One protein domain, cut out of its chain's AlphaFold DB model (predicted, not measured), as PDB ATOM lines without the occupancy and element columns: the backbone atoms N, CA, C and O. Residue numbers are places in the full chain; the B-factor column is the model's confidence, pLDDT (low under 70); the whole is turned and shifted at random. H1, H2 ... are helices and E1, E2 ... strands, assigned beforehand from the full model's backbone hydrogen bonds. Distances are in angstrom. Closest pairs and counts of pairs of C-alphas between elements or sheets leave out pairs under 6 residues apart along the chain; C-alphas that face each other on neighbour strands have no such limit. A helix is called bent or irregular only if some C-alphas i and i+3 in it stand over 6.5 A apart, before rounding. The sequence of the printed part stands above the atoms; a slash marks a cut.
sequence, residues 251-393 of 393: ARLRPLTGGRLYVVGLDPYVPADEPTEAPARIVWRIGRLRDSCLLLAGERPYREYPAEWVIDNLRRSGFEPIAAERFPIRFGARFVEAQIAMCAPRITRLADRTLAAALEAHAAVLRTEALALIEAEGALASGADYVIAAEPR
ATOM      1  N   ALA A 251      -5.760 -46.268 -11.792       86.00
ATOM      2  CA  ALA A 251      -5.632 -47.635 -11.276       86.00
ATOM      3  C   ALA A 251      -6.908 -48.098 -10.544       86.00
ATOM      4  O   ALA A 251      -7.328 -49.242 -10.699       86.00
ATOM      5  N   ARG A 252      -7.586 -47.184  -9.834       85.69
ATOM      6  CA  ARG A 252      -8.875 -47.450  -9.168       85.69
ATOM      7  C   ARG A 252     -10.043 -47.543 -10.140       85.69
ATOM      8  O   ARG A 252     -10.979 -48.301  -9.905       85.69
ATOM      9  N   LEU A 253      -9.995 -46.774 -11.226       90.31
ATOM     10  CA  LEU A 253     -11.006 -46.832 -12.282       90.31
ATOM     11  C   LEU A 253     -10.877 -48.098 -13.130       90.31
ATOM     12  O   LEU A 253     -11.879 -48.565 -13.669       90.31
ATOM     13  N   ARG A 254      -9.677 -48.682 -13.235       91.50
ATOM     14  CA  ARG A 254      -9.414 -49.856 -14.072       91.50
ATOM     15  C   ARG A 254     -10.371 -51.032 -13.827       91.50
ATOM     16  O   ARG A 254     -10.939 -51.486 -14.820       91.50
ATOM     17  N   PRO A 255     -10.603 -51.524 -12.592       92.19
ATOM     18  CA  PRO A 255     -11.557 -52.613 -12.351       92.19
ATOM     19  C   PRO A 255     -13.026 -52.205 -12.547       92.19
ATOM     20  O   PRO A 255     -13.874 -53.069 -12.739       92.19
ATOM     21  N   LEU A 256     -13.337 -50.905 -12.505       92.69
ATOM     22  CA  LEU A 256     -14.696 -50.374 -12.674       92.69
ATOM     23  C   LEU A 256     -15.042 -50.080 -14.140       92.69
ATOM     24  O   LEU A 256     -16.207 -49.876 -14.477       92.69
ATOM     25  N   THR A 257     -14.037 -50.047 -15.016       93.56
ATOM     26  CA  THR A 257     -14.211 -49.700 -16.425       93.56
ATOM     27  C   THR A 257     -14.282 -50.969 -17.271       93.56
ATOM     28  O   THR A 257     -13.263 -51.604 -17.532       93.56
ATOM     29  N   GLY A 258     -15.489 -51.330 -17.714       89.44
ATOM     30  CA  GLY A 258     -15.727 -52.478 -18.604       89.44
ATOM     31  C   GLY A 258     -15.665 -52.164 -20.107       89.44
ATOM     32  O   GLY A 258     -15.722 -53.084 -20.915       89.44
ATOM     33  N   GLY A 259     -15.575 -50.886 -20.486       92.62
ATOM     34  CA  GLY A 259     -15.561 -50.414 -21.878       92.62
ATOM     35  C   GLY A 259     -14.649 -49.199 -22.052       92.62
ATOM     36  O   GLY A 259     -13.621 -49.109 -21.394       92.62
ATOM     37  N   ARG A 260     -15.005 -48.233 -22.902       95.38
ATOM     38  CA  ARG A 260     -14.192 -47.017 -23.078       95.38
ATOM     39  C   ARG A 260     -14.281 -46.075 -21.880       95.38
ATOM     40  O   ARG A 260     -15.375 -45.731 -21.438       95.38
ATOM     41  N   LEU A 261     -13.126 -45.603 -21.429       96.25
ATOM     42  CA  LEU A 261     -12.970 -44.451 -20.553       96.25
ATOM     43  C   LEU A 261     -12.685 -43.215 -21.409       96.25
ATOM     44  O   LEU A 261     -11.752 -43.216 -22.210       96.25
ATOM     45  N   TYR A 262     -13.462 -42.156 -21.204       96.06
ATOM     46  CA  TYR A 262     -13.188 -40.838 -21.769       96.06
ATOM     47  C   TYR A 262     -12.688 -39.922 -20.658       96.06
ATOM     48  O   TYR A 262     -13.363 -39.749 -19.644       96.06
ATOM     49  N   VAL A 263     -11.506 -39.344 -20.849       95.06
ATOM     50  CA  VAL A 263     -10.921 -38.362 -19.937       95.06
ATOM     51  C   VAL A 263     -10.913 -37.017 -20.641       95.06
ATOM     52  O   VAL A 263     -10.312 -36.881 -21.705       95.06
ATOM     53  N   VAL A 264     -11.594 -36.039 -20.048       95.56
ATOM     54  CA  VAL A 264     -11.639 -34.658 -20.535       95.56
ATOM     55  C   VAL A 264     -10.837 -33.797 -19.575       95.56
ATOM     56  O   VAL A 264     -10.996 -33.924 -18.360       95.56
ATOM     57  N   GLY A 265      -9.978 -32.941 -20.112       92.44
ATOM     58  CA  GLY A 265      -9.165 -32.040 -19.311       92.44
ATOM     59  C   GLY A 265      -8.669 -30.849 -20.113       92.44
ATOM     60  O   GLY A 265      -9.020 -30.675 -21.277       92.44
ATOM     61  N   LEU A 266      -7.850 -30.037 -19.458       91.25
ATOM     62  CA  LEU A 266      -7.282 -28.808 -19.989       91.25
ATOM     63  C   LEU A 266      -5.760 -28.879 -19.860       91.25
ATOM     64  O   LEU A 266      -5.243 -29.261 -18.812       91.25
ATOM     65  N   ASP A 267      -5.015 -28.513 -20.901       89.19
ATOM     66  CA  ASP A 267      -3.581 -28.289 -20.744       89.19
ATOM     67  C   ASP A 267      -3.329 -27.042 -19.886       89.19
ATOM     68  O   ASP A 267      -3.974 -26.007 -20.074       89.19
ATOM     69  N   PRO A 268      -2.351 -27.082 -18.965       87.38
ATOM     70  CA  PRO A 268      -2.030 -25.912 -18.167       87.38
ATOM     71  C   PRO A 268      -1.552 -24.777 -19.075       87.38
ATOM     72  O   PRO A 268      -0.544 -24.899 -19.760       87.38
ATOM     73  N   TYR A 269      -2.232 -23.632 -19.020       84.00
ATOM     74  CA  TYR A 269      -1.831 -22.420 -19.746       84.00
ATOM     75  C   TYR A 269      -0.665 -21.666 -19.076       84.00
ATOM     76  O   TYR A 269      -0.215 -20.632 -19.568       84.00
ATOM     77  N   VAL A 270      -0.165 -22.194 -17.952       88.62
ATOM     78  CA  VAL A 270       1.082 -21.776 -17.299       88.62
ATOM     79  C   VAL A 270       2.056 -22.964 -17.280       88.62
ATOM     80  O   VAL A 270       2.291 -23.536 -16.210       88.62
ATOM     81  N   PRO A 271       2.580 -23.409 -18.443       86.44
ATOM     82  CA  PRO A 271       3.659 -24.394 -18.486       86.44
ATOM     83  C   PRO A 271       4.903 -23.934 -17.713       86.44
ATOM     84  O   PRO A 271       5.074 -22.748 -17.412       86.44
ATOM     85  N   ALA A 272       5.772 -24.896 -17.386       82.31
ATOM     86  CA  ALA A 272       7.051 -24.624 -16.734       82.31
ATOM     87  C   ALA A 272       7.959 -23.757 -17.620       82.31
ATOM     88  O   ALA A 272       8.535 -22.783 -17.140       82.31
ATOM     89  N   ASP A 273       8.015 -24.090 -18.910       86.38
ATOM     90  CA  ASP A 273       8.775 -23.350 -19.907       86.38
ATOM     91  C   ASP A 273       7.936 -22.217 -20.508       86.38
ATOM     92  O   ASP A 273       6.730 -22.354 -20.727       86.38
ATOM     93  N   GLU A 274       8.584 -21.089 -20.790       91.50
ATOM     94  CA  GLU A 274       7.931 -19.939 -21.408       91.50
ATOM     95  C   GLU A 274       7.548 -20.246 -22.872       91.50
ATOM     96  O   GLU A 274       8.412 -20.640 -23.662       91.50
ATOM     97  N   PRO A 275       6.281 -20.032 -23.279       92.62
ATOM     98  CA  PRO A 275       5.866 -20.241 -24.663       92.62
ATOM     99  C   PRO A 275       6.580 -19.314 -25.656       92.62
ATOM    100  O   PRO A 275       6.819 -18.135 -25.389       92.62
ATOM    101  N   THR A 276       6.856 -19.825 -26.856       92.31
ATOM    102  CA  THR A 276       7.527 -19.066 -27.925       92.31
ATOM    103  C   THR A 276       6.586 -18.128 -28.679       92.31
ATOM    104  O   THR A 276       6.994 -17.042 -29.093       92.31
ATOM    105  N   GLU A 277       5.328 -18.516 -28.862       92.19
ATOM    106  CA  GLU A 277       4.340 -17.721 -29.594       92.19
ATOM    107  C   GLU A 277       3.867 -16.529 -28.756       92.19
ATOM    108  O   GLU A 277       3.577 -16.675 -27.569       92.19
ATOM    109  N   ALA A 278       3.782 -15.338 -29.359       93.00
ATOM    110  CA  ALA A 278       3.429 -14.117 -28.633       93.00
ATOM    111  C   ALA A 278       2.053 -14.195 -27.927       93.00
ATOM    112  O   ALA A 278       2.006 -13.860 -26.737       93.00
ATOM    113  N   PRO A 279       0.975 -14.711 -28.559       93.56
ATOM    114  CA  PRO A 279      -0.316 -14.895 -27.889       93.56
ATOM    115  C   PRO A 279      -0.263 -15.861 -26.696       93.56
ATOM    116  O   PRO A 279      -0.819 -15.579 -25.633       93.56
ATOM    117  N   ALA A 280       0.465 -16.972 -26.824       93.81
ATOM    118  CA  ALA A 280       0.620 -17.937 -25.740       93.81
ATOM    119  C   ALA A 280       1.459 -17.371 -24.586       93.81
ATOM    120  O   ALA A 280       1.124 -17.546 -23.413       93.81
ATOM    121  N   ARG A 281       2.521 -16.629 -24.916       95.88
ATOM    122  CA  ARG A 281       3.429 -15.994 -23.958       95.88
ATOM    123  C   ARG A 281       2.735 -14.927 -23.120       95.88
ATOM    124  O   ARG A 281       2.968 -14.867 -21.914       95.88
ATOM    125  N   ILE A 282       1.872 -14.096 -23.712       96.25
ATOM    126  CA  ILE A 282       1.141 -13.083 -22.938       96.25
ATOM    127  C   ILE A 282       0.143 -13.735 -21.968       96.25
ATOM    128  O   ILE A 282       0.072 -13.333 -20.807       96.25
ATOM    129  N   VAL A 283      -0.547 -14.805 -22.388       95.38
ATOM    130  CA  VAL A 283      -1.431 -15.595 -21.510       95.38
ATOM    131  C   VAL A 283      -0.635 -16.233 -20.369       95.38
ATOM    132  O   VAL A 283      -1.054 -16.163 -19.211       95.38
ATOM    133  N   TRP A 284       0.542 -16.786 -20.670       95.38
ATOM    134  CA  TRP A 284       1.452 -17.338 -19.669       95.38
ATOM    135  C   TRP A 284       1.898 -16.281 -18.651       95.38
ATOM    136  O   TRP A 284       1.794 -16.517 -17.448       95.38
ATOM    137  N   ARG A 285       2.314 -15.085 -19.097       96.62
ATOM    138  CA  ARG A 285       2.716 -13.971 -18.212       96.62
ATOM    139  C   ARG A 285       1.575 -13.521 -17.298       96.62
ATOM    140  O   ARG A 285       1.799 -13.330 -16.106       96.62
ATOM    141  N   ILE A 286       0.350 -13.417 -17.823       95.81
ATOM    142  CA  ILE A 286      -0.851 -13.131 -17.019       95.81
ATOM    143  C   ILE A 286      -1.063 -14.223 -15.963       95.81
ATOM    144  O   ILE A 286      -1.303 -13.919 -14.795       95.81
ATOM    145  N   GLY A 287      -0.935 -15.495 -16.346       93.81
ATOM    146  CA  GLY A 287      -1.035 -16.616 -15.413       93.81
ATOM    147  C   GLY A 287       0.047 -16.600 -14.327       93.81
ATOM    148  O   GLY A 287      -0.264 -16.811 -13.157       93.81
ATOM    149  N   ARG A 288       1.296 -16.266 -14.673       94.56
ATOM    150  CA  ARG A 288       2.406 -16.115 -13.715       94.56
ATOM    151  C   ARG A 288       2.186 -14.955 -12.745       94.56
ATOM    152  O   ARG A 288       2.451 -15.118 -11.553       94.56
ATOM    153  N   LEU A 289       1.675 -13.816 -13.224       95.25
ATOM    154  CA  LEU A 289       1.266 -12.704 -12.361       95.25
ATOM    155  C   LEU A 289       0.188 -13.168 -11.379       95.25
ATOM    156  O   LEU A 289       0.342 -12.996 -10.173       95.25
ATOM    157  N   ARG A 290      -0.869 -13.807 -11.887       93.62
ATOM    158  CA  ARG A 290      -1.965 -14.336 -11.071       93.62
ATOM    159  C   ARG A 290      -1.459 -15.282  -9.989       93.62
ATOM    160  O   ARG A 290      -1.814 -15.134  -8.826       93.62
ATOM    161  N   ASP A 291      -0.620 -16.241 -10.364       92.00
ATOM    162  CA  ASP A 291      -0.053 -17.199  -9.422       92.00
ATOM    163  C   ASP A 291       0.811 -16.510  -8.360       92.00
ATOM    164  O   ASP A 291       0.750 -16.887  -7.194       92.00
ATOM    165  N   SER A 292       1.568 -15.479  -8.741       91.88
ATOM    166  CA  SER A 292       2.368 -14.686  -7.802       91.88
ATOM    167  C   SER A 292       1.475 -13.933  -6.815       91.88
ATOM    168  O   SER A 292       1.713 -14.001  -5.613       91.88
ATOM    169  N   CYS A 293       0.414 -13.280  -7.294       91.62
ATOM    170  CA  CYS A 293      -0.564 -12.596  -6.445       91.62
ATOM    171  C   CYS A 293      -1.256 -13.559  -5.471       91.62
ATOM    172  O   CYS A 293      -1.437 -13.215  -4.307       91.62
ATOM    173  N   LEU A 294      -1.617 -14.763  -5.930       87.31
ATOM    174  CA  LEU A 294      -2.197 -15.801  -5.079       87.31
ATOM    175  C   LEU A 294      -1.208 -16.250  -4.001       87.31
ATOM    176  O   LEU A 294      -1.533 -16.187  -2.823       87.31
ATOM    177  N   LEU A 295       0.007 -16.644  -4.388       85.69
ATOM    178  CA  LEU A 295       1.018 -17.143  -3.453       85.69
ATOM    179  C   LEU A 295       1.413 -16.091  -2.415       85.69
ATOM    180  O   LEU A 295       1.503 -16.406  -1.233       85.69
ATOM    181  N   LEU A 296       1.603 -14.837  -2.837       86.31
ATOM    182  CA  LEU A 296       1.919 -13.726  -1.933       86.31
ATOM    183  C   LEU A 296       0.761 -13.388  -0.992       86.31
ATOM    184  O   LEU A 296       0.995 -12.898   0.109       86.31
ATOM    185  N   ALA A 297      -0.474 -13.660  -1.411       77.81
ATOM    186  CA  ALA A 297      -1.636 -13.564  -0.546       77.81
ATOM    187  C   ALA A 297      -1.824 -14.804   0.343       77.81
ATOM    188  O   ALA A 297      -2.752 -14.791   1.133       77.81
ATOM    189  N   GLY A 298      -0.995 -15.853   0.234       70.06
ATOM    190  CA  GLY A 298      -1.126 -17.122   0.967       70.06
ATOM    191  C   GLY A 298      -2.145 -18.100   0.359       70.06
ATOM    192  O   GLY A 298      -2.638 -19.003   1.032       70.06
ATOM    193  N   GLU A 299      -2.578 -17.882  -0.880       77.31
ATOM    194  CA  GLU A 299      -3.495 -18.759  -1.615       77.31
ATOM    195  C   GLU A 299      -2.712 -19.771  -2.459       77.31
ATOM    196  O   GLU A 299      -1.589 -19.522  -2.903       77.31
ATOM    197  N   ARG A 300      -3.320 -20.933  -2.719       74.75
ATOM    198  CA  ARG A 300      -2.723 -21.961  -3.579       74.75
ATOM    199  C   ARG A 300      -3.217 -21.810  -5.017       74.75
ATOM    200  O   ARG A 300      -4.424 -21.891  -5.247       74.75
ATOM    201  N   PRO A 301      -2.314 -21.665  -6.000       81.50
ATOM    202  CA  PRO A 301      -2.696 -21.712  -7.399       81.50
ATOM    203  C   PRO A 301      -3.250 -23.077  -7.796       81.50
ATOM    204  O   PRO A 301      -2.663 -24.117  -7.498       81.50
ATOM    205  N   TYR A 302      -4.355 -23.067  -8.532       75.94
ATOM    206  CA  TYR A 302      -4.877 -24.263  -9.179       75.94
ATOM    207  C   TYR A 302      -4.015 -24.640 -10.399       75.94
ATOM    208  O   TYR A 302      -3.456 -23.767 -11.084       75.94
ATOM    209  N   ARG A 303      -3.878 -25.946 -10.653       78.69
ATOM    210  CA  ARG A 303      -3.089 -26.515 -11.752       78.69
ATOM    211  C   ARG A 303      -3.859 -27.637 -12.422       78.69
ATOM    212  O   ARG A 303      -4.391 -28.507 -11.743       78.69
ATOM    213  N   GLU A 304      -3.843 -27.609 -13.745       85.50
ATOM    214  CA  GLU A 304      -4.412 -28.656 -14.582       85.50
ATOM    215  C   GLU A 304      -3.384 -29.751 -14.868       85.50
ATOM    216  O   GLU A 304      -2.171 -29.534 -14.762       85.50
ATOM    217  N   TYR A 305      -3.868 -30.924 -15.265       86.94
ATOM    218  CA  TYR A 305      -3.020 -32.038 -15.672       86.94
ATOM    219  C   TYR A 305      -2.766 -31.983 -17.185       86.94
ATOM    220  O   TYR A 305      -3.731 -32.071 -17.945       86.94
ATOM    221  N   PRO A 306      -1.505 -31.894 -17.650       89.88
ATOM    222  CA  PRO A 306      -1.190 -31.962 -19.077       89.88
ATOM    223  C   PRO A 306      -1.685 -33.265 -19.709       89.88
ATOM    224  O   PRO A 306      -1.585 -34.325 -19.080       89.88
ATOM    225  N   ALA A 307      -2.123 -33.218 -20.971       91.94
ATOM    226  CA  ALA A 307      -2.652 -34.407 -21.646       91.94
ATOM    227  C   ALA A 307      -1.644 -35.574 -21.662       91.94
ATOM    228  O   ALA A 307      -2.005 -36.710 -21.368       91.94
ATOM    229  N   GLU A 308      -0.359 -35.292 -21.913       90.69
ATOM    230  CA  GLU A 308       0.694 -36.324 -21.931       90.69
ATOM    231  C   GLU A 308       0.862 -37.008 -20.574       90.69
ATOM    232  O   GLU A 308       0.982 -38.230 -20.491       90.69
ATOM    233  N   TRP A 309       0.784 -36.233 -19.487       89.69
ATOM    234  CA  TRP A 309       0.837 -36.791 -18.141       89.69
ATOM    235  C   TRP A 309      -0.347 -37.734 -17.896       89.69
ATOM    236  O   TRP A 309      -0.176 -38.808 -17.313       89.69
ATOM    237  N   VAL A 310      -1.545 -37.368 -18.362       92.38
ATOM    238  CA  VAL A 310      -2.745 -38.207 -18.244       92.38
ATOM    239  C   VAL A 310      -2.602 -39.496 -19.051       92.38
ATOM    240  O   VAL A 310      -2.850 -40.575 -18.511       92.38
ATOM    241  N   ILE A 311      -2.147 -39.408 -20.303       94.06
ATOM    242  CA  ILE A 311      -1.903 -40.558 -21.185       94.06
ATOM    243  C   ILE A 311      -0.908 -41.532 -20.540       94.06
ATOM    244  O   ILE A 311      -1.163 -42.738 -20.476       94.06
ATOM    245  N   ASP A 312       0.202 -41.027 -20.004       91.31
ATOM    246  CA  ASP A 312       1.203 -41.859 -19.339       91.31
ATOM    247  C   ASP A 312       0.655 -42.538 -18.082       91.31
ATOM    248  O   ASP A 312       0.959 -43.705 -17.814       91.31
ATOM    249  N   ASN A 313      -0.184 -41.844 -17.309       90.25
ATOM    250  CA  ASN A 313      -0.811 -42.435 -16.129       90.25
ATOM    251  C   ASN A 313      -1.883 -43.471 -16.488       90.25
ATOM    252  O   ASN A 313      -1.984 -44.477 -15.781       90.25
ATOM    253  N   LEU A 314      -2.631 -43.282 -17.579       93.12
ATOM    254  CA  LEU A 314      -3.551 -44.285 -18.124       93.12
ATOM    255  C   LEU A 314      -2.795 -45.568 -18.493       93.12
ATOM    256  O   LEU A 314      -3.128 -46.638 -17.979       93.12
ATOM    257  N   ARG A 315      -1.710 -45.453 -19.273       93.25
ATOM    258  CA  ARG A 315      -0.856 -46.592 -19.663       93.25
ATOM    259  C   ARG A 315      -0.317 -47.352 -18.459       93.25
ATOM    260  O   ARG A 315      -0.435 -48.573 -18.376       93.25
ATOM    261  N   ARG A 316       0.224 -46.626 -17.477       90.06
ATOM    262  CA  ARG A 316       0.742 -47.208 -16.224       90.06
ATOM    263  C   ARG A 316      -0.336 -47.887 -15.376       90.06
ATOM    264  O   ARG A 316       0.011 -48.658 -14.489       90.06
ATOM    265  N   SER A 317      -1.607 -47.585 -15.627       91.50
ATOM    266  CA  SER A 317      -2.754 -48.105 -14.881       91.50
ATOM    267  C   SER A 317      -3.519 -49.194 -15.642       91.50
ATOM    268  O   SER A 317      -4.634 -49.540 -15.256       91.50
ATOM    269  N   GLY A 318      -2.939 -49.737 -16.717       92.94
ATOM    270  CA  GLY A 318      -3.545 -50.821 -17.491       92.94
ATOM    271  C   GLY A 318      -4.646 -50.363 -18.446       92.94
ATOM    272  O   GLY A 318      -5.535 -51.150 -18.754       92.94
ATOM    273  N   PHE A 319      -4.611 -49.108 -18.892       96.06
ATOM    274  CA  PHE A 319      -5.418 -48.634 -20.013       96.06
ATOM    275  C   PHE A 319      -4.562 -48.487 -21.269       96.06
ATOM    276  O   PHE A 319      -3.405 -48.084 -21.192       96.06
ATOM    277  N   GLU A 320      -5.153 -48.752 -22.425       96.00
ATOM    278  CA  GLU A 320      -4.592 -48.466 -23.738       96.00
ATOM    279  C   GLU A 320      -5.271 -47.207 -24.309       96.00
ATOM    280  O   GLU A 320      -6.470 -47.242 -24.600       96.00
ATOM    281  N   PRO A 321      -4.562 -46.071 -24.441       95.62
ATOM    282  CA  PRO A 321      -5.088 -44.878 -25.101       95.62
ATOM    283  C   PRO A 321      -5.281 -45.136 -26.601       95.62
ATOM    284  O   PRO A 321      -4.327 -45.452 -27.304       95.62
ATOM    285  N   ILE A 322      -6.506 -44.969 -27.097       96.62
ATOM    286  CA  ILE A 322      -6.884 -45.243 -28.495       96.62
ATOM    287  C   ILE A 322      -6.869 -43.969 -29.326       96.62
ATOM    288  O   ILE A 322      -6.485 -43.980 -30.493       96.62
ATOM    289  N   ALA A 323      -7.305 -42.865 -28.726       96.31
ATOM    290  CA  ALA A 323      -7.318 -41.562 -29.362       96.31
ATOM    291  C   ALA A 323      -7.076 -40.477 -28.316       96.31
ATOM    292  O   ALA A 323      -7.555 -40.573 -27.187       96.31
ATOM    293  N   ALA A 324      -6.351 -39.440 -28.713       96.00
ATOM    294  CA  ALA A 324      -6.197 -38.215 -27.951       96.00
ATOM    295  C   ALA A 324      -6.354 -37.051 -28.926       96.00
ATOM    296  O   ALA A 324      -5.583 -36.930 -29.879       96.00
ATOM    297  N   GLU A 325      -7.368 -36.228 -28.707       96.38
ATOM    298  CA  GLU A 325      -7.643 -35.048 -29.520       96.38
ATOM    299  C   GLU A 325      -7.484 -33.797 -28.661       96.38
ATOM    300  O   GLU A 325      -7.871 -33.790 -27.490       96.38
ATOM    301  N   ARG A 326      -6.878 -32.757 -29.239       94.50
ATOM    302  CA  ARG A 326      -6.648 -31.463 -28.593       94.50
ATOM    303  C   ARG A 326      -7.423 -30.383 -29.337       94.50
ATOM    304  O   ARG A 326      -7.353 -30.295 -30.560       94.50
ATOM    305  N   PHE A 327      -8.109 -29.539 -28.585       94.62
ATOM    306  CA  PHE A 327      -8.956 -28.458 -29.057       94.62
ATOM    307  C   PHE A 327      -8.331 -27.125 -28.623       94.62
ATOM    308  O   PHE A 327      -8.388 -26.785 -27.440       94.62
ATOM    309  N   PRO A 328      -7.688 -26.377 -29.540       92.25
ATOM    310  CA  PRO A 328      -6.986 -25.144 -29.198       92.25
ATOM    311  C   PRO A 328      -7.905 -24.107 -28.555       92.25
ATOM    312  O   PRO A 328      -8.994 -23.828 -29.066       92.25
ATOM    313  N   ILE A 329      -7.438 -23.485 -27.474       92.44
ATOM    314  CA  ILE A 329      -8.223 -22.480 -26.755       92.44
ATOM    315  C   ILE A 329      -7.894 -21.092 -27.277       92.44
ATOM    316  O   ILE A 329      -6.746 -20.753 -27.568       92.44
ATOM    317  N   ARG A 330      -8.940 -20.272 -27.375       94.19
ATOM    318  CA  ARG A 330      -8.857 -18.872 -27.773       94.19
ATOM    319  C   ARG A 330      -9.404 -17.987 -26.666       94.19
ATOM    320  O   ARG A 330     -10.609 -17.950 -26.420       94.19
ATOM    321  N   PHE A 331      -8.513 -17.257 -26.009       94.50
ATOM    322  CA  PHE A 331      -8.868 -16.350 -24.928       94.50
ATOM    323  C   PHE A 331      -9.198 -14.957 -25.472       94.50
ATOM    324  O   PHE A 331      -8.385 -14.321 -26.138       94.50
ATOM    325  N   GLY A 332     -10.407 -14.478 -25.176       95.44
ATOM    326  CA  GLY A 332     -10.848 -13.120 -25.513       95.44
ATOM    327  C   GLY A 332     -10.663 -12.126 -24.365       95.44
ATOM    328  O   GLY A 332     -10.255 -12.489 -23.261       95.44
ATOM    329  N   ALA A 333     -11.058 -10.869 -24.591       96.06
ATOM    330  CA  ALA A 333     -10.878  -9.775 -23.627       96.06
ATOM    331  C   ALA A 333     -11.482 -10.083 -22.245       96.06
ATOM    332  O   ALA A 333     -10.868  -9.807 -21.220       96.06
ATOM    333  N   ARG A 334     -12.643 -10.754 -22.204       95.81
ATOM    334  CA  ARG A 334     -13.295 -11.168 -20.949       95.81
ATOM    335  C   ARG A 334     -12.388 -12.028 -20.062       95.81
ATOM    336  O   ARG A 334     -12.439 -11.890 -18.845       95.81
ATOM    337  N   PHE A 335     -11.585 -12.914 -20.653       94.06
ATOM    338  CA  PHE A 335     -10.636 -13.734 -19.897       94.06
ATOM    339  C   PHE A 335      -9.540 -12.864 -19.281       94.06
ATOM    340  O   PHE A 335      -9.313 -12.954 -18.078       94.06
ATOM    341  N   VAL A 336      -8.914 -11.998 -20.085       95.25
ATOM    342  CA  VAL A 336      -7.846 -11.089 -19.634       95.25
ATOM    343  C   VAL A 336      -8.334 -10.234 -18.470       95.25
ATOM    344  O   VAL A 336      -7.717 -10.227 -17.408       95.25
ATOM    345  N   GLU A 337      -9.488  -9.586 -18.636       95.62
ATOM    346  CA  GLU A 337     -10.091  -8.752 -17.596       95.62
ATOM    347  C   GLU A 337     -10.371  -9.543 -16.318       95.62
ATOM    348  O   GLU A 337     -10.035  -9.087 -15.230       95.62
ATOM    349  N   ALA A 338     -10.918 -10.758 -16.429       93.44
ATOM    350  CA  ALA A 338     -11.189 -11.598 -15.268       93.44
ATOM    351  C   ALA A 338      -9.906 -12.006 -14.519       93.44
ATOM    352  O   ALA A 338      -9.885 -11.968 -13.289       93.44
ATOM    353  N   GLN A 339      -8.834 -12.376 -15.233       93.00
ATOM    354  CA  GLN A 339      -7.564 -12.757 -14.599       93.00
ATOM    355  C   GLN A 339      -6.893 -11.567 -13.898       93.00
ATOM    356  O   GLN A 339      -6.386 -11.711 -12.786       93.00
ATOM    357  N   ILE A 340      -6.919 -10.385 -14.519       94.12
ATOM    358  CA  ILE A 340      -6.347  -9.165 -13.938       94.12
ATOM    359  C   ILE A 340      -7.183  -8.685 -12.746       94.12
ATOM    360  O   ILE A 340      -6.631  -8.414 -11.678       94.12
ATOM    361  N   ALA A 341      -8.511  -8.643 -12.880       92.88
ATOM    362  CA  ALA A 341      -9.412  -8.225 -11.808       92.88
ATOM    363  C   ALA A 341      -9.315  -9.132 -10.573       92.88
ATOM    364  O   ALA A 341      -9.440  -8.650  -9.449       92.88
ATOM    365  N   MET A 342      -9.040 -10.426 -10.764       90.25
ATOM    366  CA  MET A 342      -8.827 -11.368  -9.663       90.25
ATOM    367  C   MET A 342      -7.614 -11.001  -8.793       90.25
ATOM    368  O   MET A 342      -7.654 -11.211  -7.581       90.25
ATOM    369  N   CYS A 343      -6.573 -10.393  -9.368       93.00
ATOM    370  CA  CYS A 343      -5.373 -10.002  -8.628       93.00
ATOM    371  C   CYS A 343      -5.625  -8.828  -7.668       93.00
ATOM    372  O   CYS A 343      -5.070  -8.806  -6.571       93.00
ATOM    373  N   ALA A 344      -6.477  -7.872  -8.047       90.69
ATOM    374  CA  ALA A 344      -6.693  -6.626  -7.304       90.69
ATOM    375  C   ALA A 344      -7.035  -6.819  -5.808       90.69
ATOM    376  O   ALA A 344      -6.316  -6.277  -4.969       90.69
ATOM    377  N   PRO A 345      -8.048  -7.625  -5.414       90.19
ATOM    378  CA  PRO A 345      -8.367  -7.825  -4.000       90.19
ATOM    379  C   PRO A 345      -7.288  -8.583  -3.215       90.19
ATOM    380  O   PRO A 345      -7.348  -8.581  -1.992       90.19
ATOM    381  N   ARG A 346      -6.340  -9.261  -3.880       91.00
ATOM    382  CA  ARG A 346      -5.199  -9.922  -3.224       91.00
ATOM    383  C   ARG A 346      -4.057  -8.937  -3.008       91.00
ATOM    384  O   ARG A 346      -3.472  -8.909  -1.932       91.00
ATOM    385  N   ILE A 347      -3.791  -8.082  -3.996       92.19
ATOM    386  CA  ILE A 347      -2.746  -7.058  -3.914       92.19
ATOM    387  C   ILE A 347      -3.013  -6.079  -2.758       92.19
ATOM    388  O   ILE A 347      -2.090  -5.721  -2.026       92.19
ATOM    389  N   THR A 348      -4.272  -5.709  -2.508       89.38
ATOM    390  CA  THR A 348      -4.629  -4.815  -1.390       89.38
ATOM    391  C   THR A 348      -4.310  -5.400  -0.009       89.38
ATOM    392  O   THR A 348      -4.046  -4.633   0.926       89.38
ATOM    393  N   ARG A 349      -4.286  -6.734   0.120       83.69
ATOM    394  CA  ARG A 349      -3.961  -7.457   1.363       83.69
ATOM    395  C   ARG A 349      -2.460  -7.512   1.649       83.69
ATOM    396  O   ARG A 349      -2.076  -7.836   2.768       83.69
ATOM    397  N   LEU A 350      -1.607  -7.188   0.676       85.44
ATOM    398  CA  LEU A 350      -0.160  -7.228   0.864       85.44
ATOM    399  C   LEU A 350       0.293  -6.153   1.860       85.44
ATOM    400  O   LEU A 350      -0.092  -4.984   1.768       85.44
ATOM    401  N   ALA A 351       1.144  -6.556   2.805       86.38
ATOM    402  CA  ALA A 351       1.718  -5.650   3.798       86.38
ATOM    403  C   ALA A 351       2.719  -4.663   3.169       86.38
ATOM    404  O   ALA A 351       2.748  -3.490   3.540       86.38
ATOM    405  N   ASP A 352       3.517  -5.130   2.201       93.25
ATOM    406  CA  ASP A 352       4.464  -4.302   1.456       93.25
ATOM    407  C   ASP A 352       3.737  -3.505   0.364       93.25
ATOM    408  O   ASP A 352       3.281  -4.042  -0.649       93.25
ATOM    409  N   ARG A 353       3.637  -2.190   0.579       93.62
ATOM    410  CA  ARG A 353       2.954  -1.268  -0.336       93.62
ATOM    411  C   ARG A 353       3.758  -0.954  -1.590       93.62
ATOM    412  O   ARG A 353       3.155  -0.661  -2.619       93.62
ATOM    413  N   THR A 354       5.084  -1.047  -1.538       96.75
ATOM    414  CA  THR A 354       5.936  -0.877  -2.719       96.75
ATOM    415  C   THR A 354       5.764  -2.065  -3.658       96.75
ATOM    416  O   THR A 354       5.550  -1.872  -4.855       96.75
ATOM    417  N   LEU A 355       5.768  -3.284  -3.111       94.00
ATOM    418  CA  LEU A 355       5.469  -4.496  -3.872       94.00
ATOM    419  C   LEU A 355       4.052  -4.462  -4.457       94.00
ATOM    420  O   LEU A 355       3.869  -4.772  -5.634       94.00
ATOM    421  N   ALA A 356       3.059  -4.039  -3.666       94.31
ATOM    422  CA  ALA A 356       1.679  -3.912  -4.129       94.31
ATOM    423  C   ALA A 356       1.558  -2.966  -5.339       94.31
ATOM    424  O   ALA A 356       0.998  -3.347  -6.367       94.31
ATOM    425  N   ALA A 357       2.161  -1.775  -5.260       96.00
ATOM    426  CA  ALA A 357       2.159  -0.809  -6.358       96.00
ATOM    427  C   ALA A 357       2.868  -1.346  -7.618       96.00
ATOM    428  O   ALA A 357       2.407  -1.123  -8.737       96.00
ATOM    429  N   ALA A 358       3.968  -2.089  -7.450       96.69
ATOM    430  CA  ALA A 358       4.680  -2.709  -8.566       96.69
ATOM    431  C   ALA A 358       3.836  -3.788  -9.270       96.69
ATOM    432  O   ALA A 358       3.813  -3.844 -10.502       96.69
ATOM    433  N   LEU A 359       3.108  -4.613  -8.508       96.06
ATOM    434  CA  LEU A 359       2.204  -5.631  -9.055       96.06
ATOM    435  C   LEU A 359       1.015  -5.007  -9.793       96.06
ATOM    436  O   LEU A 359       0.670  -5.476 -10.878       96.06
ATOM    437  N   GLU A 360       0.421  -3.935  -9.261       96.25
ATOM    438  CA  GLU A 360      -0.656  -3.193  -9.935       96.25
ATOM    439  C   GLU A 360      -0.190  -2.585 -11.262       96.25
ATOM    440  O   GLU A 360      -0.852  -2.750 -12.291       96.25
ATOM    441  N   ALA A 361       0.979  -1.937 -11.268       96.69
ATOM    442  CA  ALA A 361       1.562  -1.389 -12.488       96.69
ATOM    443  C   ALA A 361       1.848  -2.492 -13.521       96.69
ATOM    444  O   ALA A 361       1.528  -2.338 -14.701       96.69
ATOM    445  N   HIS A 362       2.389  -3.633 -13.084       96.88
ATOM    446  CA  HIS A 362       2.643  -4.773 -13.964       96.88
ATOM    447  C   HIS A 362       1.349  -5.362 -14.544       96.88
ATOM    448  O   HIS A 362       1.288  -5.672 -15.734       96.88
ATOM    449  N   ALA A 363       0.294  -5.464 -13.732       96.75
ATOM    450  CA  ALA A 363      -1.023  -5.915 -14.168       96.75
ATOM    451  C   ALA A 363      -1.612  -4.999 -15.253       96.75
ATOM    452  O   ALA A 363      -2.149  -5.489 -16.248       96.75
ATOM    453  N   ALA A 364      -1.467  -3.679 -15.097       96.88
ATOM    454  CA  ALA A 364      -1.915  -2.706 -16.089       96.88
ATOM    455  C   ALA A 364      -1.161  -2.848 -17.423       96.88
ATOM    456  O   ALA A 364      -1.795  -2.870 -18.478       96.88
ATOM    457  N   VAL A 365       0.166  -3.021 -17.381       97.69
ATOM    458  CA  VAL A 365       0.988  -3.247 -18.585       97.69
ATOM    459  C   VAL A 365       0.548  -4.515 -19.320       97.69
ATOM    460  O   VAL A 365       0.257  -4.459 -20.515       97.69
ATOM    461  N   LEU A 366       0.419  -5.641 -18.609       97.38
ATOM    462  CA  LEU A 366      -0.017  -6.906 -19.210       97.38
ATOM    463  C   LEU A 366      -1.425  -6.816 -19.804       97.38
ATOM    464  O   LEU A 366      -1.679  -7.383 -20.866       97.38
ATOM    465  N   ARG A 367      -2.337  -6.095 -19.142       97.62
ATOM    466  CA  ARG A 367      -3.690  -5.854 -19.652       97.62
ATOM    467  C   ARG A 367      -3.650  -5.117 -20.989       97.62
ATOM    468  O   ARG A 367      -4.294  -5.562 -21.935       97.62
ATOM    469  N   THR A 368      -2.895  -4.024 -21.081       97.88
ATOM    470  CA  THR A 368      -2.772  -3.244 -22.321       97.88
ATOM    471  C   THR A 368      -2.153  -4.070 -23.449       97.88
ATOM    472  O   THR A 368      -2.710  -4.098 -24.544       97.88
ATOM    473  N   GLU A 369      -1.056  -4.784 -23.182       97.31
ATOM    474  CA  GLU A 369      -0.403  -5.659 -24.168       97.31
ATOM    475  C   GLU A 369      -1.358  -6.747 -24.689       97.31
ATOM    476  O   GLU A 369      -1.466  -6.966 -25.896       97.31
ATOM    477  N   ALA A 370      -2.090  -7.408 -23.789       97.06
ATOM    478  CA  ALA A 370      -3.008  -8.482 -24.146       97.06
ATOM    479  C   ALA A 370      -4.211  -7.991 -24.961       97.06
ATOM    480  O   ALA A 370      -4.597  -8.646 -25.928       97.06
ATOM    481  N   LEU A 371      -4.801  -6.846 -24.601       97.31
ATOM    482  CA  LEU A 371      -5.929  -6.276 -25.343       97.31
ATOM    483  C   LEU A 371      -5.520  -5.815 -26.747       97.31
ATOM    484  O   LEU A 371      -6.271  -6.051 -27.689       97.31
ATOM    485  N   ALA A 372      -4.321  -5.244 -26.904       97.12
ATOM    486  CA  ALA A 372      -3.790  -4.871 -28.215       97.12
ATOM    487  C   ALA A 372      -3.567  -6.100 -29.120       97.12
ATOM    488  O   ALA A 372      -3.916  -6.076 -30.299       97.12
ATOM    489  N   LEU A 373      -3.045  -7.201 -28.565       96.06
ATOM    490  CA  LEU A 373      -2.905  -8.463 -29.303       96.06
ATOM    491  C   LEU A 373      -4.265  -9.069 -29.684       96.06
ATOM    492  O   LEU A 373      -4.421  -9.573 -30.793       96.06
ATOM    493  N   ILE A 374      -5.268  -8.986 -28.805       96.81
ATOM    494  CA  ILE A 374      -6.637  -9.434 -29.111       96.81
ATOM    495  C   ILE A 374      -7.256  -8.597 -30.231       96.81
ATOM    496  O   ILE A 374      -7.944  -9.149 -31.082       96.81
ATOM    497  N   GLU A 375      -7.022  -7.287 -30.252       96.31
ATOM    498  CA  GLU A 375      -7.501  -6.421 -31.333       96.31
ATOM    499  C   GLU A 375      -6.862  -6.789 -32.681       96.31
ATOM    500  O   GLU A 375      -7.551  -6.823 -33.699       96.31
ATOM    501  N   ALA A 376      -5.571  -7.135 -32.683       94.62
ATOM    502  CA  ALA A 376      -4.843  -7.516 -33.891       94.62
ATOM    503  C   ALA A 376      -5.189  -8.929 -34.407       94.62
ATOM    504  O   ALA A 376      -5.320  -9.129 -35.614       94.62
ATOM    505  N   GLU A 377      -5.329  -9.912 -33.515       92.56
ATOM    506  CA  GLU A 377      -5.446 -11.339 -33.871       92.56
ATOM    507  C   GLU A 377      -6.847 -11.931 -33.620       92.56
ATOM    508  O   GLU A 377      -7.126 -13.092 -33.927       92.56
ATOM    509  N   GLY A 378      -7.757 -11.143 -33.045       93.75
ATOM    510  CA  GLY A 378      -9.114 -11.535 -32.658       93.75
ATOM    511  C   GLY A 378      -9.196 -12.282 -31.322       93.75
ATOM    512  O   GLY A 378     -10.162 -12.101 -30.579       93.75
ATOM    513  N   ALA A 379      -8.210 -13.121 -30.991       93.81
ATOM    514  CA  ALA A 379      -8.111 -13.813 -29.704       93.81
ATOM    515  C   ALA A 379      -6.687 -14.317 -29.436       93.81
ATOM    516  O   ALA A 379      -5.919 -14.551 -30.364       93.81
ATOM    517  N   LEU A 380      -6.362 -14.568 -28.167       95.19
ATOM    518  CA  LEU A 380      -5.073 -15.131 -27.771       95.19
ATOM    519  C   LEU A 380      -5.135 -16.658 -27.818       95.19
ATOM    520  O   LEU A 380      -5.826 -17.274 -27.003       95.19
ATOM    521  N   ALA A 381      -4.423 -17.270 -28.762       92.88
ATOM    522  CA  ALA A 381      -4.268 -18.720 -28.807       92.88
ATOM    523  C   ALA A 381      -3.279 -19.178 -27.723       92.88
ATOM    524  O   ALA A 381      -2.139 -18.717 -27.688       92.88
ATOM    525  N   SER A 382      -3.712 -20.056 -26.817       92.25
ATOM    526  CA  SER A 382      -2.834 -20.631 -25.791       92.25
ATOM    527  C   SER A 382      -3.425 -21.912 -25.215       92.25
ATOM    528  O   SER A 382      -4.583 -21.926 -24.807       92.25
ATOM    529  N   GLY A 383      -2.623 -22.976 -25.151       89.06
ATOM    530  CA  GLY A 383      -3.059 -24.277 -24.642       89.06
ATOM    531  C   GLY A 383      -4.177 -24.927 -25.470       89.06
ATOM    532  O   GLY A 383      -4.554 -24.458 -26.549       89.06
ATOM    533  N   ALA A 384      -4.693 -26.039 -24.958       92.56
ATOM    534  CA  ALA A 384      -5.792 -26.772 -25.564       92.56
ATOM    535  C   ALA A 384      -6.604 -27.511 -24.497       92.56
ATOM    536  O   ALA A 384      -6.045 -28.017 -23.523       92.56
ATOM    537  N   ASP A 385      -7.912 -27.616 -24.711       94.62
ATOM    538  CA  ASP A 385      -8.703 -28.658 -24.065       94.62
ATOM    539  C   ASP A 385      -8.350 -29.990 -24.725       94.62
ATOM    540  O   ASP A 385      -7.970 -30.031 -25.896       94.62
ATOM    541  N   TYR A 386      -8.477 -31.099 -24.012       96.06
ATOM    542  CA  TYR A 386      -8.226 -32.409 -24.590       96.06
ATOM    543  C   TYR A 386      -9.286 -33.427 -24.205       96.06
ATOM    544  O   TYR A 386      -9.867 -33.393 -23.118       96.06
ATOM    545  N   VAL A 387      -9.491 -34.376 -25.114       97.50
ATOM    546  CA  VAL A 387     -10.294 -35.575 -24.893       97.50
ATOM    547  C   VAL A 387      -9.430 -36.784 -25.214       97.50
ATOM    548  O   VAL A 387      -8.939 -36.935 -26.332       97.50
ATOM    549  N   ILE A 388      -9.249 -37.657 -24.228       97.44
ATOM    550  CA  ILE A 388      -8.519 -38.915 -24.368       97.44
ATOM    551  C   ILE A 388      -9.521 -40.056 -24.238       97.44
ATOM    552  O   ILE A 388     -10.189 -40.188 -23.213       97.44
ATOM    553  N   ALA A 389      -9.613 -40.891 -25.267       97.44
ATOM    554  CA  ALA A 389     -10.340 -42.150 -25.225       97.44
ATOM    555  C   ALA A 389      -9.352 -43.282 -24.945       97.44
ATOM    556  O   ALA A 389      -8.373 -43.449 -25.674       97.44
ATOM    557  N   ALA A 390      -9.614 -44.074 -23.912       97.12
ATOM    558  CA  ALA A 390      -8.789 -45.214 -23.546       97.12
ATOM    559  C   ALA A 390      -9.650 -46.440 -23.244       97.12
ATOM    560  O   ALA A 390     -10.754 -46.318 -22.717       97.12
ATOM    561  N   GLU A 391      -9.143 -47.626 -23.560       96.62
ATOM    562  CA  GLU A 391      -9.793 -48.890 -23.217       96.62
ATOM    563  C   GLU A 391      -8.996 -49.650 -22.155       96.62
ATOM    564  O   GLU A 391      -7.775 -49.531 -22.081       96.62
ATOM    565  N   PRO A 392      -9.672 -50.417 -21.296       94.38
ATOM    566  CA  PRO A 392      -9.032 -51.339 -20.376       94.38
ATOM    567  C   PRO A 392      -8.209 -52.385 -21.145       94.38
ATOM    568  O   PRO A 392      -8.760 -53.094 -21.983       94.38
ATOM    569  N   ARG A 393      -6.911 -52.494 -20.842       83.56
ATOM    570  CA  ARG A 393      -5.998 -53.484 -21.436       83.56
ATOM    571  C   ARG A 393      -6.092 -54.854 -20.782       83.56
ATOM    572  O   ARG A 393      -6.249 -54.889 -19.538       83.56
TER     573      ARG A 393
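AT A GLANCE: This is residues 251 to 393 of the 393 residues of the protein "Plug domain-containing protein" of Sphingomonas sp. Ag1 (UniProt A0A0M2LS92). A bundle of three helices, H2, H4 and H5, stands at one end of a twisted sheet that reaches away as a long arm; H3 covers part of one face of the arm, and short H1 sits near its far end. The printed part has 143 residues, with five named helices and three named strands in the order H1, E1, H2, H3, E2, H4, H5, E3 along the chain; the sheet's order is E1, E3, E2, all antiparallel, and the class is mixed, helices and strands. The whole is loose, with a radius of gyration of the C-alphas of 18.6 A, and spans 57 by 37 by 23 A.

IN THESE COORDINATES: Find C-alpha 251 at (-5.632, -47.635, -11.276), where H1 begins, running to 256. Next come E1, residues 261 to 266, H2, 278 to 296, 26.7 A long, and H3, 307 to 316. E2, 319 to 331, 32.8 A, bends by 68 degrees at residue 322. H4 is 333 to 347, H5 is 353 to 377, 36.0 A, and E3, 380 to 392, 37.2 A, ends at C-alpha 392, (-9.032, -51.339, -20.376). H1 and H4 are only just irregular: C-alphas 252 and 255 are 6.6 A apart, 342 and 345 6.7 A.

HOW THE PARTS SIT: H2 touches H5, closest C-alphas Ile 282 and Ala 370, 6.3 A, and H4 with residues 286 to 294 alone, Cys 293 and Cys 343, 5.9 A. H4 and H5 form a helical hairpin at a shallow tilt of 2 degrees, closest C-alphas Ile 347 and Ala 356, 5.4 A. H2 stands up from the sheet over E3, its line rising 75 degrees; H5 only grazes the sheet with residues 370 to 374. On the same face as H2, H3 runs along E3, at 3 degrees on the local plane, 8.6 A in height over the sheet. H1 and H3 with the sheet make two layers, helices on one face. E1, H2, H3 and E2 form a split strand-helix-strand unit, E3 between its strands, with a right-handed crossover. Look for N 263 and O 388, 2.8 A, between E1 and E3, and N 327 and O 385, 2.7 A, between E2 and E3. In H2, H3 and H5 every O i to N i+4 pair is within hydrogen-bond range; H4 has 7 of 11, H1 0 of 2 with 1 of 3 O i to N i+3 pairs.

THE WHOLE: The C-alphas farthest apart, Gly 258 and Thr 354, are 58.2 A apart. The printed part has no cut, the link E1 to H2 is long, and no printed residue is under 70 in pLDDT.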